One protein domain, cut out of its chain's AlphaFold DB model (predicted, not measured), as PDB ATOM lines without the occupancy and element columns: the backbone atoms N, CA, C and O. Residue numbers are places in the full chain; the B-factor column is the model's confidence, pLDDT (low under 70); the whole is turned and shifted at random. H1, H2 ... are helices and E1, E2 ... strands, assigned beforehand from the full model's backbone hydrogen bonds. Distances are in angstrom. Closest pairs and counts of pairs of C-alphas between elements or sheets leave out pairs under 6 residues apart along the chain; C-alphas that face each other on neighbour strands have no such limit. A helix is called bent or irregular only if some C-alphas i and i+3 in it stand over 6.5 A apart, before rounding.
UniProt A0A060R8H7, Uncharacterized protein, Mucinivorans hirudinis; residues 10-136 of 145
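What this domain is: This is residues 10 to 136 of the 145 residues of an uncharacterized protein of Mucinivorans hirudinis (UniProt A0A060R8H7). A twisted sheet of six strands forms a wall, with two helices, H1 and H2, side by side over one face and no named helix on the other. H1 covers the E1 edge, while H2 lies over E4 and E5; a long link without a named element, residues 106 to 130, joins E5 to E6. The printed part has 127 residues, with two named helices and six named strands in the order H1 E1 E2 E3 E4 H2 E5 E6. The sheet is mixed, in the order E1 E2 E3 E4 E5 E6, and the class is mixed, helices and strands. The whole is compact, with a radius of gyration of the C-alphas of 13.9 A and spans of 40 by 31 by 22 A.

How they stand to each other: H1, residues 10 to 24, is on the sheet at a height over the sheet of 9.4 A. It lies over E1, residues 30 to 35; the closest C-alphas are those of Asn 17 and Ala 30, 6.3 A apart. On the local plane H1 and E1 stand at 31 degrees, only just slantwise. E1, E2, residues 38 to 44, E3, residues 48 to 55, and E4, residues 67 to 75, form a meander, each strand the antiparallel neighbour of the one before. Within hydrogen-bond range are N 31 and O 42, 2.8 A, between E1 and E2; N 41 and O 52, 2.8 A, between E2 and E3; and N 53 and O 69, 2.8 A, between E3 and E4. E4 bends by 54 degrees at residue 71. H2, residues 79 to 97, is on the same face as H1, at a height over the sheet of 7.3 A, and runs along the strands, at 18 degrees to E4 on the local plane; the closest C-alphas of H2 and E4 are those of Phe 75 and Asn 82, 7.0 A apart. H2 touches H1 with residues 89 to 97 alone, at a shallow tilt of 22 degrees, opposite ways; the closest C-alphas are those of Phe 12 and Tyr 97, 7.2 A apart. H2 has a kink of 28 degrees near residue 91 and is only just irregular: C-alphas 92 and 95 are 6.8 A apart. E4, H2 and E5, residues 101 to 105, form a strand-helix-strand unit, two parallel neighbour strands with a helix between them in the chain, and its crossover is right-handed; N 103 and O 68 are 2.8 A apart. E5 and E6, residues 131 to 135, form a hairpin, with N 104 and O 132 at 2.8 A. Every O i to N i+4 pair is within hydrogen-bond range in H1, and 12 of 15 are in H2.

Where its parts are: H1 begins at C-alpha 10, (91.943, 6.258, 0.471), and is 20.5 A long from first to last C-alpha. E3 measures 22.1 A, E4 22.5 A and H2 26.4 A. E6 ends at C-alpha 135, (72.163, -3.997, 7.371).

The domain as a whole: The C-alphas farthest apart are those of Ala 25 and Ser 126, 40.7 A. The printed part has no cut. The links E3 to E4 and E5 to E6 are long. The mean pLDDT of the printed part is 85.9; residues 107 to 113 and 122 to 130 are under 70.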
ATOM      1  N   ASP A  10      90.628   6.073  -0.149       87.88
ATOM      2  CA  ASP A  10      91.943   6.258   0.471       87.88
ATOM      3  C   ASP A  10      91.833   6.370   1.999       87.88
ATOM      4  O   ASP A  10      92.618   5.771   2.732       87.88
ATOM      5  N   ASN A  11      90.803   7.060   2.494       91.06
ATOM      6  CA  ASN A  11      90.536   7.129   3.929       91.06
ATOM      7  C   ASN A  11      90.067   5.777   4.493       91.06
ATOM      8  O   ASN A  11      90.553   5.359   5.541       91.06
ATOM      9  N   PHE A  12      89.186   5.057   3.786       90.56
ATOM     10  CA  PHE A  12      88.787   3.710   4.212       90.56
ATOM     11  C   PHE A  12      89.980   2.738   4.222       90.56
ATOM     12  O   PHE A  12      90.071   1.903   5.117       90.56
ATOM     13  N   LEU A  13      90.925   2.867   3.277       90.62
ATOM     14  CA  LEU A  13      92.183   2.111   3.277       90.62
ATOM     15  C   LEU A  13      92.990   2.386   4.534       90.62
ATOM     16  O   LEU A  13      93.505   1.455   5.141       90.62
ATOM     17  N   ALA A  14      93.130   3.665   4.882       92.31
ATOM     18  CA  ALA A  14      93.917   4.095   6.022       92.31
ATOM     19  C   ALA A  14      93.333   3.530   7.322       92.31
ATOM     20  O   ALA A  14      94.067   2.922   8.098       92.31
ATOM     21  N   ASP A  15      92.014   3.633   7.511       94.56
ATOM     22  CA  ASP A  15      91.326   3.040   8.663       94.56
ATOM     23  C   ASP A  15      91.463   1.512   8.684       94.56
ATOM     24  O   ASP A  15      91.670   0.912   9.741       94.56
ATOM     25  N   PHE A  16      91.395   0.860   7.520       93.88
ATOM     26  CA  PHE A  16      91.557  -0.588   7.430       93.88
ATOM     27  C   PHE A  16      92.990  -1.031   7.757       93.88
ATOM     28  O   PHE A  16      93.194  -1.985   8.507       93.88
ATOM     29  N   ASN A  17      94.000  -0.346   7.221       94.06
ATOM     30  CA  ASN A  17      95.401  -0.614   7.543       94.06
ATOM     31  C   ASN A  17      95.691  -0.347   9.022       94.06
ATOM     32  O   ASN A  17      96.463  -1.089   9.627       94.06
ATOM     33  N   LEU A  18      95.044   0.653   9.627       95.12
ATOM     34  CA  LEU A  18      95.121   0.874  11.066       95.12
ATOM     35  C   LEU A  18      94.528  -0.310  11.841       95.12
ATOM     36  O   LEU A  18      95.184  -0.815  12.747       95.12
ATOM     37  N   TYR A  19      93.358  -0.819  11.439       94.94
ATOM     38  CA  TYR A  19      92.786  -2.048  12.003       94.94
ATOM     39  C   TYR A  19      93.757  -3.236  11.902       94.94
ATOM     40  O   TYR A  19      94.017  -3.906  12.902       94.94
ATOM     41  N   LEU A  20      94.354  -3.483  10.732       95.25
ATOM     42  CA  LEU A  20      95.334  -4.564  10.572       95.25
ATOM     43  C   LEU A  20      96.564  -4.370  11.469       95.25
ATOM     44  O   LEU A  20      97.041  -5.326  12.084       95.25
ATOM     45  N   CYS A  21      97.042  -3.132  11.603       95.19
ATOM     46  CA  CYS A  21      98.178  -2.809  12.455       95.19
ATOM     47  C   CYS A  21      97.858  -3.016  13.942       95.19
ATOM     48  O   CYS A  21      98.701  -3.517  14.682       95.19
ATOM     49  N   GLU A  22      96.663  -2.641  14.397       93.94
ATOM     50  CA  GLU A  22      96.256  -2.777  15.800       93.94
ATOM     51  C   GLU A  22      96.042  -4.237  16.210       93.94
ATOM     52  O   GLU A  22      96.437  -4.631  17.306       93.94
ATOM     53  N   TRP A  23      95.425  -5.039  15.340       91.81
ATOM     54  CA  TRP A  23      94.988  -6.394  15.690       91.81
ATOM     55  C   TRP A  23      95.964  -7.492  15.277       91.81
ATOM     56  O   TRP A  23      95.964  -8.559  15.889       91.81
ATOM     57  N   PHE A  24      96.813  -7.233  14.281       94.06
ATOM     58  CA  PHE A  24      97.739  -8.226  13.735       94.06
ATOM     59  C   PHE A  24      99.187  -7.727  13.636       94.06
ATOM     60  O   PHE A  24     100.050  -8.485  13.212       94.06
ATOM     61  N   ALA A  25      99.478  -6.481  14.039       94.06
ATOM     62  CA  ALA A  25     100.789  -5.838  13.865       94.06
ATOM     63  C   ALA A  25     101.256  -5.744  12.396       94.06
ATOM     64  O   ALA A  25     102.442  -5.545  12.130       94.06
ATOM     65  N   GLU A  26     100.316  -5.825  11.451       92.38
ATOM     66  CA  GLU A  26     100.576  -5.784  10.013       92.38
ATOM     67  C   GLU A  26     100.360  -4.373   9.468       92.38
ATOM     68  O   GLU A  26      99.267  -3.813   9.564       92.38
ATOM     69  N   ARG A  27     101.412  -3.783   8.895       89.00
ATOM     70  CA  ARG A  27     101.376  -2.425   8.334       89.00
ATOM     71  C   ARG A  27     101.261  -2.482   6.824       89.00
ATOM     72  O   ARG A  27     101.993  -3.232   6.188       89.00
ATOM     73  N   ASP A  28     100.367  -1.663   6.274       85.50
ATOM     74  CA  ASP A  28     100.184  -1.488   4.829       85.50
ATOM     75  C   ASP A  28     100.001  -2.814   4.060       85.50
ATOM     76  O   ASP A  28     100.370  -2.941   2.894       85.50
ATOM     77  N   ALA A  29      99.418  -3.823   4.721       87.75
ATOM     78  CA  ALA A  29      99.198  -5.155   4.156       87.75
ATOM     79  C   ALA A  29      97.996  -5.207   3.193       87.75
ATOM     80  O   ALA A  29      97.805  -6.192   2.476       87.75
ATOM     81  N   ALA A  30      97.174  -4.157   3.186       89.81
ATOM     82  CA  ALA A  30      96.021  -4.021   2.318       89.81
ATOM     83  C   ALA A  30      96.384  -3.563   0.903       89.81
ATOM     84  O   ALA A  30      97.131  -2.606   0.709       89.81
ATOM     85  N   GLN A  31      95.751  -4.181  -0.092       89.06
ATOM     86  CA  GLN A  31      95.805  -3.765  -1.491       89.06
ATOM     87  C   GLN A  31      94.404  -3.467  -2.020       89.06
ATOM     88  O   GLN A  31      93.442  -4.172  -1.694       89.06
ATOM     89  N   PHE A  32      94.308  -2.455  -2.884       86.25
ATOM     90  CA  PHE A  32      93.073  -2.069  -3.553       86.25
ATOM     91  C   PHE A  32      93.136  -2.242  -5.059       86.25
ATOM     92  O   PHE A  32      94.113  -1.877  -5.707       86.25
ATOM     93  N   ASN A  33      92.032  -2.738  -5.611       88.50
ATOM     94  CA  ASN A  33      91.818  -2.826  -7.046       88.50
ATOM     95  C   ASN A  33      90.417  -2.317  -7.383       88.50
ATOM     96  O   ASN A  33      89.418  -2.878  -6.929       88.50
ATOM     97  N   HIS A  34      90.332  -1.261  -8.189       86.50
ATOM     98  CA  HIS A  34      89.057  -0.795  -8.728       86.50
ATOM     99  C   HIS A  34      88.474  -1.816  -9.704       86.50
ATOM    100  O   HIS A  34      89.187  -2.396 -10.524       86.50
ATOM    101  N   ILE A  35      87.158  -1.997  -9.637       84.00
ATOM    102  CA  ILE A  35      86.387  -2.829 -10.560       84.00
ATOM    103  C   ILE A  35      85.155  -2.069 -11.049       84.00
ATOM    104  O   ILE A  35      84.817  -1.007 -10.533       84.00
ATOM    105  N   SER A  36      84.447  -2.620 -12.034       82.25
ATOM    106  CA  SER A  36      83.269  -1.972 -12.627       82.25
ATOM    107  C   SER A  36      82.161  -1.642 -11.620       82.25
ATOM    108  O   SER A  36      81.431  -0.678 -11.820       82.25
ATOM    109  N   ASN A  37      82.043  -2.429 -10.546       84.06
ATOM    110  CA  ASN A  37      80.934  -2.349  -9.587       84.06
ATOM    111  C   ASN A  37      81.356  -1.746  -8.232       84.06
ATOM    112  O   ASN A  37      80.595  -1.804  -7.265       84.06
ATOM    113  N   GLY A  38      82.574  -1.202  -8.148       88.19
ATOM    114  CA  GLY A  38      83.138  -0.614  -6.935       88.19
ATOM    115  C   GLY A  38      84.618  -0.949  -6.777       88.19
ATOM    116  O   GLY A  38      85.422  -0.708  -7.681       88.19
ATOM    117  N   MET A  39      85.002  -1.521  -5.639       90.25
ATOM    118  CA  MET A  39      86.409  -1.792  -5.336       90.25
ATOM    119  C   MET A  39      86.605  -3.128  -4.624       90.25
ATOM    120  O   MET A  39      85.729  -3.610  -3.910       90.25
ATOM    121  N   ILE A  40      87.766  -3.741  -4.822       91.00
ATOM    122  CA  ILE A  40      88.188  -4.953  -4.129       91.00
ATOM    123  C   ILE A  40      89.304  -4.590  -3.160       91.00
ATOM    124  O   ILE A  40      90.257  -3.904  -3.523       91.00
ATOM    125  N   PHE A  41      89.177  -5.114  -1.951       89.12
ATOM    126  CA  PHE A  41      90.175  -5.132  -0.905       89.12
ATOM    127  C   PHE A  41      90.733  -6.549  -0.752       89.12
ATOM    128  O   PHE A  41      89.974  -7.514  -0.609       89.12
ATOM    129  N   THR A  42      92.057  -6.666  -0.726       93.12
ATOM    130  CA  THR A  42      92.742  -7.917  -0.389       93.12
ATOM    131  C   THR A  42      93.862  -7.666   0.603       93.12
ATOM    132  O   THR A  42      94.684  -6.782   0.375       93.12
ATOM    133  N   ALA A  43      93.940  -8.481   1.651       94.50
ATOM    134  CA  ALA A  43      95.081  -8.510   2.556       94.50
ATOM    135  C   ALA A  43      95.364  -9.955   2.953       94.50
ATOM    136  O   ALA A  43      94.457 -10.685   3.357       94.50
ATOM    137  N   LYS A  44      96.617 -10.379   2.805       94.56
ATOM    138  CA  LYS A  44      97.004 -11.766   3.034       94.56
ATOM    139  C   LYS A  44      98.373 -11.855   3.677       94.56
ATOM    140  O   LYS A  44      99.351 -11.346   3.135       94.56
ATOM    141  N   THR A  45      98.426 -12.577   4.783       94.44
ATOM    142  CA  THR A  45      99.635 -12.886   5.544       94.44
ATOM    143  C   THR A  45      99.601 -14.359   5.955       94.44
ATOM    144  O   THR A  45      98.775 -15.137   5.468       94.44
ATOM    145  N   ILE A  46     100.518 -14.776   6.830       92.19
ATOM    146  CA  ILE A  46     100.441 -16.100   7.457       92.19
ATOM    147  C   ILE A  46      99.311 -16.185   8.495       92.19
ATOM    148  O   ILE A  46      98.820 -17.277   8.774       92.19
ATOM    149  N   ASP A  47      98.883 -15.044   9.045       93.69
ATOM    150  CA  ASP A  47      97.883 -14.986  10.109       93.69
ATOM    151  C   ASP A  47      96.453 -14.803   9.599       93.69
ATOM    152  O   ASP A  47      95.508 -15.198  10.287       93.69
ATOM    153  N   PHE A  48      96.271 -14.269   8.388       94.19
ATOM    154  CA  PHE A  48      94.949 -14.112   7.783       94.19
ATOM    155  C   PHE A  48      94.959 -14.104   6.244       94.19
ATOM    156  O   PHE A  48      95.955 -13.772   5.603       94.19
ATOM    157  N   ASP A  49      93.811 -14.421   5.641       94.19
ATOM    158  CA  ASP A  49      93.513 -14.239   4.212       94.19
ATOM    159  C   ASP A  49      92.135 -13.569   4.086       94.19
ATOM    160  O   ASP A  49      91.092 -14.201   4.298       94.19
ATOM    161  N   LEU A  50      92.148 -12.267   3.792       94.44
ATOM    162  CA  LEU A  50      90.972 -11.415   3.675       94.44
ATOM    163  C   LEU A  50      90.746 -11.012   2.216       94.44
ATOM    164  O   LEU A  50      91.632 -10.464   1.556       94.44
ATOM    165  N   TYR A  51      89.519 -11.214   1.743       93.69
ATOM    166  CA  TYR A  51      89.037 -10.730   0.452       93.69
ATOM    167  C   TYR A  51      87.670 -10.081   0.658       93.69
ATOM    168  O   TYR A  51      86.675 -10.761   0.938       93.69
ATOM    169  N   ILE A  52      87.621  -8.759   0.519       93.75
ATOM    170  CA  ILE A  52      86.428  -7.947   0.772       93.75
ATOM    171  C   ILE A  52      86.106  -7.149  -0.491       93.75
ATOM    172  O   ILE A  52      86.998  -6.620  -1.146       93.75
ATOM    173  N   ARG A  53      84.830  -7.056  -0.869       92.50
ATOM    174  CA  ARG A  53      84.379  -6.207  -1.981       92.50
ATOM    175  C   ARG A  53      83.536  -5.062  -1.442       92.50
ATOM    176  O   ARG A  53      82.654  -5.265  -0.615       92.50
ATOM    177  N   LEU A  54      83.801  -3.868  -1.934       92.44
ATOM    178  CA  LEU A  54      83.007  -2.674  -1.704       92.44
ATOM    179  C   LEU A  54      82.096  -2.511  -2.920       92.44
ATOM    180  O   LEU A  54      82.551  -2.113  -3.990       92.44
ATOM    181  N   TRP A  55      80.841  -2.929  -2.777       90.00
ATOM    182  CA  TRP A  55      79.856  -2.989  -3.854       90.00
ATOM    183  C   TRP A  55      79.052  -1.692  -3.895       90.00
ATOM    184  O   TRP A  55      78.096  -1.513  -3.139       90.00
ATOM    185  N   GLU A  56      79.465  -0.765  -4.755       85.81
ATOM    186  CA  GLU A  56      78.813   0.538  -4.901       85.81
ATOM    187  C   GLU A  56      77.624   0.487  -5.843       85.81
ATOM    188  O   GLU A  56      76.602   1.102  -5.556       85.81
ATOM    189  N   HIS A  57      77.769  -0.222  -6.964       81.88
ATOM    190  CA  HIS A  57      76.771  -0.215  -8.020       81.88
ATOM    191  C   HIS A  57      76.486  -1.622  -8.537       81.88
ATOM    192  O   HIS A  57      77.319  -2.270  -9.169       81.88
ATOM    193  N   SER A  58      75.265  -2.073  -8.282       76.81
ATOM    194  CA  SER A  58      74.728  -3.372  -8.678       76.81
ATOM    195  C   SER A  58      74.185  -3.395 -10.105       76.81
ATOM    196  O   SER A  58      73.937  -4.473 -10.644       76.81
ATOM    197  N   GLY A  59      73.911  -2.230 -10.705       74.81
ATOM    198  CA  GLY A  59      73.122  -2.146 -11.938       74.81
ATOM    199  C   GLY A  59      71.707  -2.730 -11.796       74.81
ATOM    200  O   GLY A  59      71.095  -3.090 -12.798       74.81
ATOM    201  N   GLY A  60      71.201  -2.868 -10.562       70.56
ATOM    202  CA  GLY A  60      69.918  -3.505 -10.250       70.56
ATOM    203  C   GLY A  60      69.967  -5.034 -10.129       70.56
ATOM    204  O   GLY A  60      68.913  -5.658 -10.049       70.56
ATOM    205  N   MET A  61      71.156  -5.645 -10.116       72.75
ATOM    206  CA  MET A  61      71.334  -7.101 -10.070       72.75
ATOM    207  C   MET A  61      72.059  -7.540  -8.788       72.75
ATOM    208  O   MET A  61      73.164  -7.084  -8.498       72.75
ATOM    209  N   GLY A  62      71.485  -8.501  -8.058       79.94
ATOM    210  CA  GLY A  62      72.116  -9.104  -6.879       79.94
ATOM    211  C   GLY A  62      71.900  -8.305  -5.591       79.94
ATOM    212  O   GLY A  62      70.761  -8.047  -5.212       79.94
ATOM    213  N   LEU A  63      72.989  -7.977  -4.886       85.25
ATOM    214  CA  LEU A  63      72.946  -7.245  -3.616       85.25
ATOM    215  C   LEU A  63      72.664  -5.749  -3.832       85.25
ATOM    216  O   LEU A  63      73.078  -5.205  -4.858       85.25
ATOM    217  N   PRO A  64      72.027  -5.064  -2.862       88.38
ATOM    218  CA  PRO A  64      71.802  -3.623  -2.938       88.38
ATOM    219  C   PRO A  64      73.100  -2.820  -3.104       88.38
ATOM    220  O   PRO A  64      74.160  -3.213  -2.611       88.38
ATOM    221  N   ASP A  65      73.002  -1.662  -3.756       89.88
ATOM    222  CA  ASP A  65      74.078  -0.662  -3.808       89.88
ATOM    223  C   ASP A  65      74.513  -0.273  -2.381       89.88
ATOM    224  O   ASP A  65      73.697  -0.228  -1.454       89.88
ATOM    225  N   GLY A  66      75.808  -0.013  -2.188       91.12
ATOM    226  CA  GLY A  66      76.373   0.309  -0.874       91.12
ATOM    227  C   GLY A  66      76.515  -0.901   0.057       91.12
ATOM    228  O   GLY A  66      76.389  -0.757   1.275       91.12
ATOM    229  N   THR A  67      76.779  -2.091  -0.493       92.44
ATOM    230  CA  THR A  67      77.011  -3.314   0.294       92.44
ATOM    231  C   THR A  67      78.505  -3.609   0.453       92.44
ATOM    232  O   THR A  67      79.245  -3.687  -0.526       92.44
ATOM    233  N   VAL A  68      78.964  -3.837   1.683       94.56
ATOM    234  CA  VAL A  68      80.280  -4.438   1.950       94.56
ATOM    235  C   VAL A  68      80.150  -5.948   1.935       94.56
ATOM    236  O   VAL A  68      79.272  -6.524   2.560       94.56
ATOM    237  N   ILE A  69      81.044  -6.611   1.231       92.62
ATOM    238  CA  ILE A  69      80.973  -8.034   0.951       92.62
ATOM    239  C   ILE A  69      82.216  -8.701   1.520       92.62
ATOM    240  O   ILE A  69      83.313  -8.459   1.028       92.62
ATOM    241  N   ILE A  70      82.060  -9.595   2.487       93.81
ATOM    242  CA  ILE A  70      83.133 -10.478   2.942       93.81
ATOM    243  C   ILE A  70      83.081 -11.740   2.081       93.81
ATOM    244  O   ILE A  70      82.228 -12.601   2.290       93.81
ATOM    245  N   ALA A  71      83.964 -11.842   1.084       90.69
ATOM    246  CA  ALA A  71      84.044 -13.046   0.250       90.69
ATOM    247  C   ALA A  71      85.039 -14.077   0.797       90.69
ATOM    248  O   ALA A  71      84.947 -15.260   0.482       90.69
ATOM    249  N   ARG A  72      86.001 -13.633   1.611       90.62
ATOM    250  CA  ARG A  72      86.912 -14.500   2.358       90.62
ATOM    251  C   ARG A  72      87.365 -13.800   3.631       90.62
ATOM    252  O   ARG A  72      87.758 -12.635   3.574       90.62
ATOM    253  N   ALA A  73      87.319 -14.516   4.743       92.06
ATOM    254  CA  ALA A  73      87.858 -14.099   6.026       92.06
ATOM    255  C   ALA A  73      88.400 -15.329   6.763       92.06
ATOM    256  O   ALA A  73      87.718 -15.933   7.587       92.06
ATOM    257  N   VAL A  74      89.627 -15.720   6.425       92.19
ATOM    258  CA  VAL A  74      90.317 -16.840   7.075       92.19
ATOM    259  C   VAL A  74      91.320 -16.286   8.074       92.19
ATOM    260  O   VAL A  74      92.077 -15.380   7.733       92.19
ATOM    261  N   PHE A  75      91.357 -16.859   9.275       92.75
ATOM    262  CA  PHE A  75      92.297 -16.495  10.336       92.75
ATOM    263  C   PHE A  75      93.022 -17.744  10.847       92.75
ATOM    264  O   PHE A  75      92.400 -18.788  11.039       92.75
ATOM    265  N   SER A  76      94.332 -17.646  11.077       92.19
ATOM    266  CA  SER A  76      95.169 -18.769  11.530       92.19
ATOM    267  C   SER A  76      94.934 -19.137  13.001       92.19
ATOM    268  O   SER A  76      95.156 -20.280  13.405       92.19
ATOM    269  N   LYS A  77      94.500 -18.161  13.807       91.06
ATOM    270  CA  LYS A  77      94.281 -18.246  15.257       91.06
ATOM    271  C   LYS A  77      93.016 -17.489  15.637       91.06
ATOM    272  O   LYS A  77      92.634 -16.548  14.944       91.06
ATOM    273  N   ASP A  78      92.395 -17.896  16.746       91.06
ATOM    274  CA  ASP A  78      91.239 -17.232  17.364       91.06
ATOM    275  C   ASP A  78      90.155 -16.803  16.354       91.06
ATOM    276  O   ASP A  78      89.620 -15.699  16.430       91.06
ATOM    277  N   GLU A  79      89.844 -17.677  15.387       88.81
ATOM    278  CA  GLU A  79      89.054 -17.355  14.187       88.81
ATOM    279  C   GLU A  79      87.725 -16.659  14.510       88.81
ATOM    280  O   GLU A  79      87.407 -15.640  13.904       88.81
ATOM    281  N   HIS A  80      86.989 -17.136  15.520       88.62
ATOM    282  CA  HIS A  80      85.744 -16.501  15.962       88.62
ATOM    283  C   HIS A  80      85.946 -15.073  16.478       88.62
ATOM    284  O   HIS A  80      85.218 -14.173  16.070       88.62
ATOM    285  N   ARG A  81      86.946 -14.852  17.339       90.62
ATOM    286  CA  ARG A  81      87.232 -13.530  17.909       90.62
ATOM    287  C   ARG A  81      87.707 -12.565  16.829       90.62
ATOM    288  O   ARG A  81      87.265 -11.423  16.778       90.62
ATOM    289  N   ASN A  82      88.592 -13.024  15.951       92.81
ATOM    290  CA  ASN A  82      89.118 -12.203  14.865       92.81
ATOM    291  C   ASN A  82      88.040 -11.856  13.838       92.81
ATOM    292  O   ASN A  82      87.991 -10.724  13.356       92.81
ATOM    293  N   PHE A  83      87.120 -12.782  13.574       92.12
ATOM    294  CA  PHE A  83      85.955 -12.494  12.760       92.12
ATOM    295  C   PHE A  83      85.007 -11.484  13.420       92.12
ATOM    296  O   PHE A  83      84.564 -10.547  12.760       92.12
ATOM    297  N   GLU A  84      84.741 -11.607  14.722       92.06
ATOM    298  CA  GLU A  84      83.954 -10.618  15.473       92.06
ATOM    299  C   GLU A  84      84.611  -9.234  15.459       92.06
ATOM    300  O   GLU A  84      83.928  -8.237  15.229       92.06
ATOM    301  N   ASN A  85      85.936  -9.164  15.597       94.25
ATOM    302  CA  ASN A  85      86.690  -7.916  15.473       94.25
ATOM    303  C   ASN A  85      86.570  -7.307  14.068       94.25
ATOM    304  O   ASN A  85      86.399  -6.093  13.944       94.25
ATOM    305  N   LEU A  86      86.626  -8.128  13.010       95.00
ATOM    306  CA  LEU A  86      86.415  -7.669  11.634       95.00
ATOM    307  C   LEU A  86      84.993  -7.125  11.441       95.00
ATOM    308  O   LEU A  86      84.819  -6.035  10.896       95.00
ATOM    309  N   LEU A  87      83.973  -7.850  11.909       94.62
ATOM    310  CA  LEU A  87      82.583  -7.392  11.850       94.62
ATOM    311  C   LEU A  87      82.382  -6.092  12.632       94.62
ATOM    312  O   LEU A  87      81.696  -5.193  12.148       94.62
ATOM    313  N   TYR A  88      82.994  -5.971  13.811       95.38
ATOM    314  CA  TYR A  88      82.937  -4.765  14.632       95.38
ATOM    315  C   TYR A  88      83.562  -3.570  13.909       95.38
ATOM    316  O   TYR A  88      82.935  -2.514  13.816       95.38
ATOM    317  N   PHE A  89      84.758  -3.744  13.338       95.88
ATOM    318  CA  PHE A  89      85.403  -2.717  12.524       95.88
ATOM    319  C   PHE A  89      84.493  -2.282  11.367       95.88
ATOM    320  O   PHE A  89      84.173  -1.101  11.241       95.88
ATOM    321  N   LEU A  90      84.001  -3.227  10.561       95.94
ATOM    322  CA  LEU A  90      83.153  -2.900   9.412       95.94
ATOM    323  C   LEU A  90      81.865  -2.190   9.842       95.94
ATOM    324  O   LEU A  90      81.480  -1.212   9.207       95.94
ATOM    325  N   LYS A  91      81.245  -2.619  10.947       95.75
ATOM    326  CA  LYS A  91      80.055  -1.974  11.517       95.75
ATOM    327  C   LYS A  91      80.294  -0.518  11.897       95.75
ATOM    328  O   LYS A  91      79.415   0.310  11.685       95.75
ATOM    329  N   MET A  92      81.452  -0.219  12.475       94.62
ATOM    330  CA  MET A  92      81.772   1.123  12.954       94.62
ATOM    331  C   MET A  92      82.212   2.056  11.826       94.62
ATOM    332  O   MET A  92      81.822   3.221  11.819       94.62
ATOM    333  N   TYR A  93      83.010   1.553  10.883       94.81
ATOM    334  CA  TYR A  93      83.682   2.400   9.901       94.81
ATOM    335  C   TYR A  93      82.964   2.446   8.556       94.81
ATOM    336  O   TYR A  93      82.800   3.532   8.013       94.81
ATOM    337  N   ALA A  94      82.474   1.327   8.013       94.88
ATOM    338  CA  ALA A  94      81.890   1.320   6.667       94.88
ATOM    339  C   ALA A  94      80.701   2.298   6.487       94.88
ATOM    340  O   ALA A  94      80.647   2.956   5.441       94.88
ATOM    341  N   PRO A  95      79.807   2.506   7.481       95.06
ATOM    342  CA  PRO A  95      78.762   3.529   7.389       95.06
ATOM    343  C   PRO A  95      79.277   4.962   7.232       95.06
ATOM    344  O   PRO A  95      78.637   5.761   6.549       95.06
ATOM    345  N   LEU A  96      80.450   5.290   7.789       94.50
ATOM    346  CA  LEU A  96      81.078   6.611   7.633       94.50
ATOM    347  C   LEU A  96      81.453   6.900   6.171       94.50
ATOM    348  O   LEU A  96      81.561   8.057   5.770       94.50
ATOM    349  N   TYR A  97      81.605   5.842   5.374       92.31
ATOM    350  CA  TYR A  97      81.966   5.886   3.960       92.31
ATOM    351  C   TYR A  97      80.776   5.646   3.025       92.31
ATOM    352  O   TYR A  97      80.963   5.537   1.818       92.31
ATOM    353  N   GLY A  98      79.549   5.606   3.557       92.12
ATOM    354  CA  GLY A  98      78.318   5.510   2.769       92.12
ATOM    355  C   GLY A  98      77.831   4.089   2.483       92.12
ATOM    356  O   GLY A  98      76.846   3.932   1.762       92.12
ATOM    357  N   PHE A  99      78.461   3.059   3.054       93.50
ATOM    358  CA  PHE A  99      77.957   1.688   2.962       93.50
ATOM    359  C   PHE A  99      76.892   1.437   4.030       93.50
ATOM    360  O   PHE A  99      77.125   1.662   5.215       93.50
ATOM    361  N   THR A 100      75.725   0.935   3.639       94.94
ATOM    362  CA  THR A 100      74.612   0.693   4.577       94.94
ATOM    363  C   THR A 100      74.420  -0.779   4.899       94.94
ATOM    364  O   THR A 100      73.795  -1.121   5.907       94.94
ATOM    365  N   ASN A 101      74.976  -1.658   4.067       93.88
ATOM    366  CA  ASN A 101      74.705  -3.081   4.151       93.88
ATOM    367  C   ASN A 101      75.978  -3.916   4.186       93.88
ATOM    368  O   ASN A 101      77.034  -3.487   3.721       93.88
ATOM    369  N   ILE A 102      75.849  -5.138   4.694       94.62
ATOM    370  CA  ILE A 102      76.930  -6.113   4.753       94.62
ATOM    371  C   ILE A 102      76.437  -7.487   4.312       94.62
ATOM    372  O   ILE A 102      75.340  -7.924   4.662       94.62
ATOM    373  N   ALA A 103      77.269  -8.174   3.540       92.12
ATOM    374  CA  ALA A 103      77.030  -9.524   3.082       92.12
ATOM    375  C   ALA A 103      78.262 -10.412   3.260       92.12
ATOM    376  O   ALA A 103      79.399  -9.948   3.299       92.12
ATOM    377  N   ILE A 104      78.012 -11.712   3.314       89.25
ATOM    378  CA  ILE A 104      78.982 -12.791   3.471       89.25
ATOM    379  C   ILE A 104      78.738 -13.776   2.329       89.25
ATOM    380  O   ILE A 104      77.626 -14.286   2.209       89.25
ATOM    381  N   GLU A 105      79.750 -14.053   1.500       85.50
ATOM    382  CA  GLU A 105      79.660 -15.088   0.455       85.50
ATOM    383  C   GLU A 105      80.013 -16.463   1.036       85.50
ATOM    384  O   GLU A 105      81.082 -16.614   1.616       85.50
ATOM    385  N   PHE A 106      79.136 -17.461   0.896       71.81
ATOM    386  CA  PHE A 106      79.282 -18.750   1.573       71.81
ATOM    387  C   PHE A 106      80.342 -19.686   0.948       71.81
ATOM    388  O   PHE A 106      80.307 -19.908  -0.267       71.81
ATOM    389  N   PRO A 107      81.183 -20.353   1.771       63.75
ATOM    390  CA  PRO A 107      81.524 -20.021   3.159       63.75
ATOM    391  C   PRO A 107      82.767 -19.109   3.187       63.75
ATOM    392  O   PRO A 107      83.823 -19.520   2.700       63.75
ATOM    393  N   PRO A 108      82.717 -17.896   3.774       58.91
ATOM    394  CA  PRO A 108      83.907 -17.054   3.847       58.91
ATOM    395  C   PRO A 108      84.790 -17.417   5.045       58.91
ATOM    396  O   PRO A 108      85.919 -16.942   5.111       58.91
ATOM    397  N   ILE A 109      84.280 -18.246   5.966       66.12
ATOM    398  CA  ILE A 109      84.917 -18.713   7.201       66.12
ATOM    399  C   ILE A 109      84.635 -20.206   7.307       66.12
ATOM    400  O   ILE A 109      83.492 -20.628   7.123       66.12
ATOM    401  N   ASN A 110      85.646 -21.010   7.623       62.19
ATOM    402  CA  ASN A 110      85.489 -22.465   7.606       62.19
ATOM    403  C   ASN A 110      84.789 -23.000   8.869       62.19
ATOM    404  O   ASN A 110      84.175 -24.064   8.811       62.19
ATOM    405  N   SER A 111      84.862 -22.283   9.997       64.19
ATOM    406  CA  SER A 111      84.333 -22.739  11.296       64.19
ATOM    407  C   SER A 111      83.013 -22.098  11.736       64.19
ATOM    408  O   SER A 111      82.371 -22.585  12.669       64.19
ATOM    409  N   VAL A 112      82.564 -21.014  11.092       64.25
ATOM    410  CA  VAL A 112      81.308 -20.336  11.454       64.25
ATOM    411  C   VAL A 112      80.163 -20.914  10.628       64.25
ATOM    412  O   VAL A 112      79.834 -20.415   9.557       64.25
ATOM    413  N   GLY A 113      79.554 -21.981  11.146       65.88
ATOM    414  CA  GLY A 113      78.395 -22.624  10.515       65.88
ATOM    415  C   GLY A 113      77.070 -21.876  10.712       65.88
ATOM    416  O   GLY A 113      76.160 -22.041   9.907       65.88
ATOM    417  N   ASP A 114      76.964 -21.042  11.752       78.81
ATOM    418  CA  ASP A 114      75.766 -20.253  12.056       78.81
ATOM    419  C   ASP A 114      76.092 -18.754  12.135       78.81
ATOM    420  O   ASP A 114      76.806 -18.283  13.031       78.81
ATOM    421  N   LEU A 115      75.558 -18.011  11.164       84.00
ATOM    422  CA  LEU A 115      75.691 -16.560  11.034       84.00
ATOM    423  C   LEU A 115      74.487 -15.797  11.605       84.00
ATOM    424  O   LEU A 115      74.547 -14.572  11.726       84.00
ATOM    425  N   SER A 116      73.418 -16.496  12.001       84.62
ATOM    426  CA  SER A 116      72.205 -15.869  12.539       84.62
ATOM    427  C   SER A 116      72.472 -15.135  13.854       84.62
ATOM    428  O   SER A 116      71.913 -14.065  14.088       84.62
ATOM    429  N   ARG A 117      73.424 -15.628  14.662       86.44
ATOM    430  CA  ARG A 117      73.906 -14.955  15.882       86.44
ATOM    431  C   ARG A 117      74.486 -13.562  15.638       86.44
ATOM    432  O   ARG A 117      74.502 -12.752  16.558       86.44
ATOM    433  N   TYR A 118      74.940 -13.285  14.415       88.88
ATOM    434  CA  TYR A 118      75.448 -11.975  14.017       88.88
ATOM    435  C   TYR A 118      74.388 -11.123  13.303       88.88
ATOM    436  O   TYR A 118      74.683 -10.035  12.822       88.88
ATOM    437  N   GLY A 119      73.135 -11.586  13.232       88.94
ATOM    438  CA  GLY A 119      72.037 -10.871  12.579       88.94
ATOM    439  C   GLY A 119      71.993 -11.025  11.058       88.94
ATOM    440  O   GLY A 119      71.264 -10.280  10.402       88.94
ATOM    441  N   PHE A 120      72.750 -11.966  10.479       87.75
ATOM    442  CA  PHE A 120      72.610 -12.304   9.063       87.75
ATOM    443  C   PHE A 120      71.406 -13.219   8.839       87.75
ATOM    444  O   PHE A 120      71.235 -14.221   9.537       87.75
ATOM    445  N   ALA A 121      70.596 -12.906   7.827       77.00
ATOM    446  CA  ALA A 121      69.517 -13.789   7.404       77.00
ATOM    447  C   ALA A 121      70.066 -15.078   6.755       77.00
ATOM    448  O   ALA A 121      71.165 -15.102   6.187       77.00
ATOM    449  N   ALA A 122      69.286 -16.160   6.826       62.97
ATOM    450  CA  ALA A 122      69.561 -17.378   6.068       62.97
ATOM    451  C   ALA A 122      69.467 -17.096   4.557       62.97
ATOM    452  O   ALA A 122      68.628 -16.303   4.129       62.97
ATOM    453  N   SER A 123      70.314 -17.746   3.756       58.50
ATOM    454  CA  SER A 123      70.261 -17.660   2.295       58.50
ATOM    455  C   SER A 123      68.912 -18.185   1.792       58.50
ATOM    456  O   SER A 123      68.562 -19.334   2.078       58.50
ATOM    457  N   ASP A 124      68.153 -17.391   1.034       46.69
ATOM    458  CA  ASP A 124      67.015 -17.938   0.294       46.69
ATOM    459  C   ASP A 124      67.528 -18.781  -0.887       46.69
ATOM    460  O   ASP A 124      68.531 -18.453  -1.507       46.69
ATOM    461  N   ASN A 125      66.893 -19.922  -1.174       42.72
ATOM    462  CA  ASN A 125      67.356 -20.914  -2.163       42.72
ATOM    463  C   ASN A 125      67.202 -20.464  -3.639       42.72
ATOM    464  O   ASN A 125      67.045 -21.293  -4.537       42.72
ATOM    465  N   SER A 126      67.217 -19.162  -3.928       44.44
ATOM    466  CA  SER A 126      67.245 -18.642  -5.299       44.44
ATOM    467  C   SER A 126      68.681 -18.667  -5.854       44.44
ATOM    468  O   SER A 126      69.630 -18.921  -5.125       44.44
ATOM    469  N   LEU A 127      68.927 -18.387  -7.137       42.50
ATOM    470  CA  LEU A 127      70.308 -18.238  -7.652       42.50
ATOM    471  C   LEU A 127      71.089 -17.076  -6.969       42.50
ATOM    472  O   LEU A 127      72.293 -16.944  -7.183       42.50
ATOM    473  N   ALA A 128      70.423 -16.281  -6.113       46.25
ATOM    474  CA  ALA A 128      71.007 -15.308  -5.185       46.25
ATOM    475  C   ALA A 128      71.460 -15.913  -3.827       46.25
ATOM    476  O   ALA A 128      72.065 -15.211  -3.020       46.25
ATOM    477  N   SER A 129      71.267 -17.222  -3.617       52.03
ATOM    478  CA  SER A 129      71.571 -18.041  -2.420       52.03
ATOM    479  C   SER A 129      73.025 -18.083  -1.942       52.03
ATOM    480  O   SER A 129      73.324 -18.741  -0.950       52.03
ATOM    481  N   LYS A 130      73.963 -17.410  -2.612       67.62
ATOM    482  CA  LYS A 130      75.376 -17.423  -2.192       67.62
ATOM    483  C   LYS A 130      75.670 -16.515  -1.002       67.62
ATOM    484  O   LYS A 130      76.762 -16.597  -0.448       67.62
ATOM    485  N   TRP A 131      74.734 -15.642  -0.640       75.62
ATOM    486  CA  TRP A 131      74.997 -14.517   0.241       75.62
ATOM    487  C   TRP A 131      74.120 -14.542   1.479       75.62
ATOM    488  O   TRP A 131      72.897 -14.589   1.387       75.62
ATOM    489  N   HIS A 132      74.758 -14.420   2.636       84.88
ATOM    490  CA  HIS A 132      74.096 -14.054   3.879       84.88
ATOM    491  C   HIS A 132      74.205 -12.546   4.041       84.88
ATOM    492  O   HIS A 132      75.311 -12.015   4.040       84.88
ATOM    493  N   TYR A 133      73.078 -11.850   4.147       87.69
ATOM    494  CA  TYR A 133      73.022 -10.392   4.067       87.69
ATOM    495  C   TYR A 133      72.230  -9.791   5.232       87.69
ATOM    496  O   TYR A 133      71.270 -10.391   5.718       87.69
ATOM    497  N   THR A 134      72.643  -8.602   5.672       91.56
ATOM    498  CA  THR A 134      71.928  -7.765   6.643       91.56
ATOM    499  C   THR A 134      72.350  -6.296   6.506       91.56
ATOM    500  O   THR A 134      73.233  -5.955   5.715       91.56
ATOM    501  N   THR A 135      71.726  -5.400   7.269       94.06
ATOM    502  CA  THR A 135      72.163  -3.997   7.371       94.06
ATOM    503  C   THR A 135      73.174  -3.833   8.503       94.06
ATOM    504  O   THR A 135      73.145  -4.580   9.481       94.06
ATOM    505  N   PHE A 136      74.050  -2.827   8.430       94.56
ATOM    506  CA  PHE A 136      74.960  -2.535   9.550       94.56
ATOM    507  C   PHE A 136      74.222  -2.172  10.845       94.56
ATOM    508  O   PHE A 136      74.712  -2.462  11.935       94.56
TER     509      PHE A 136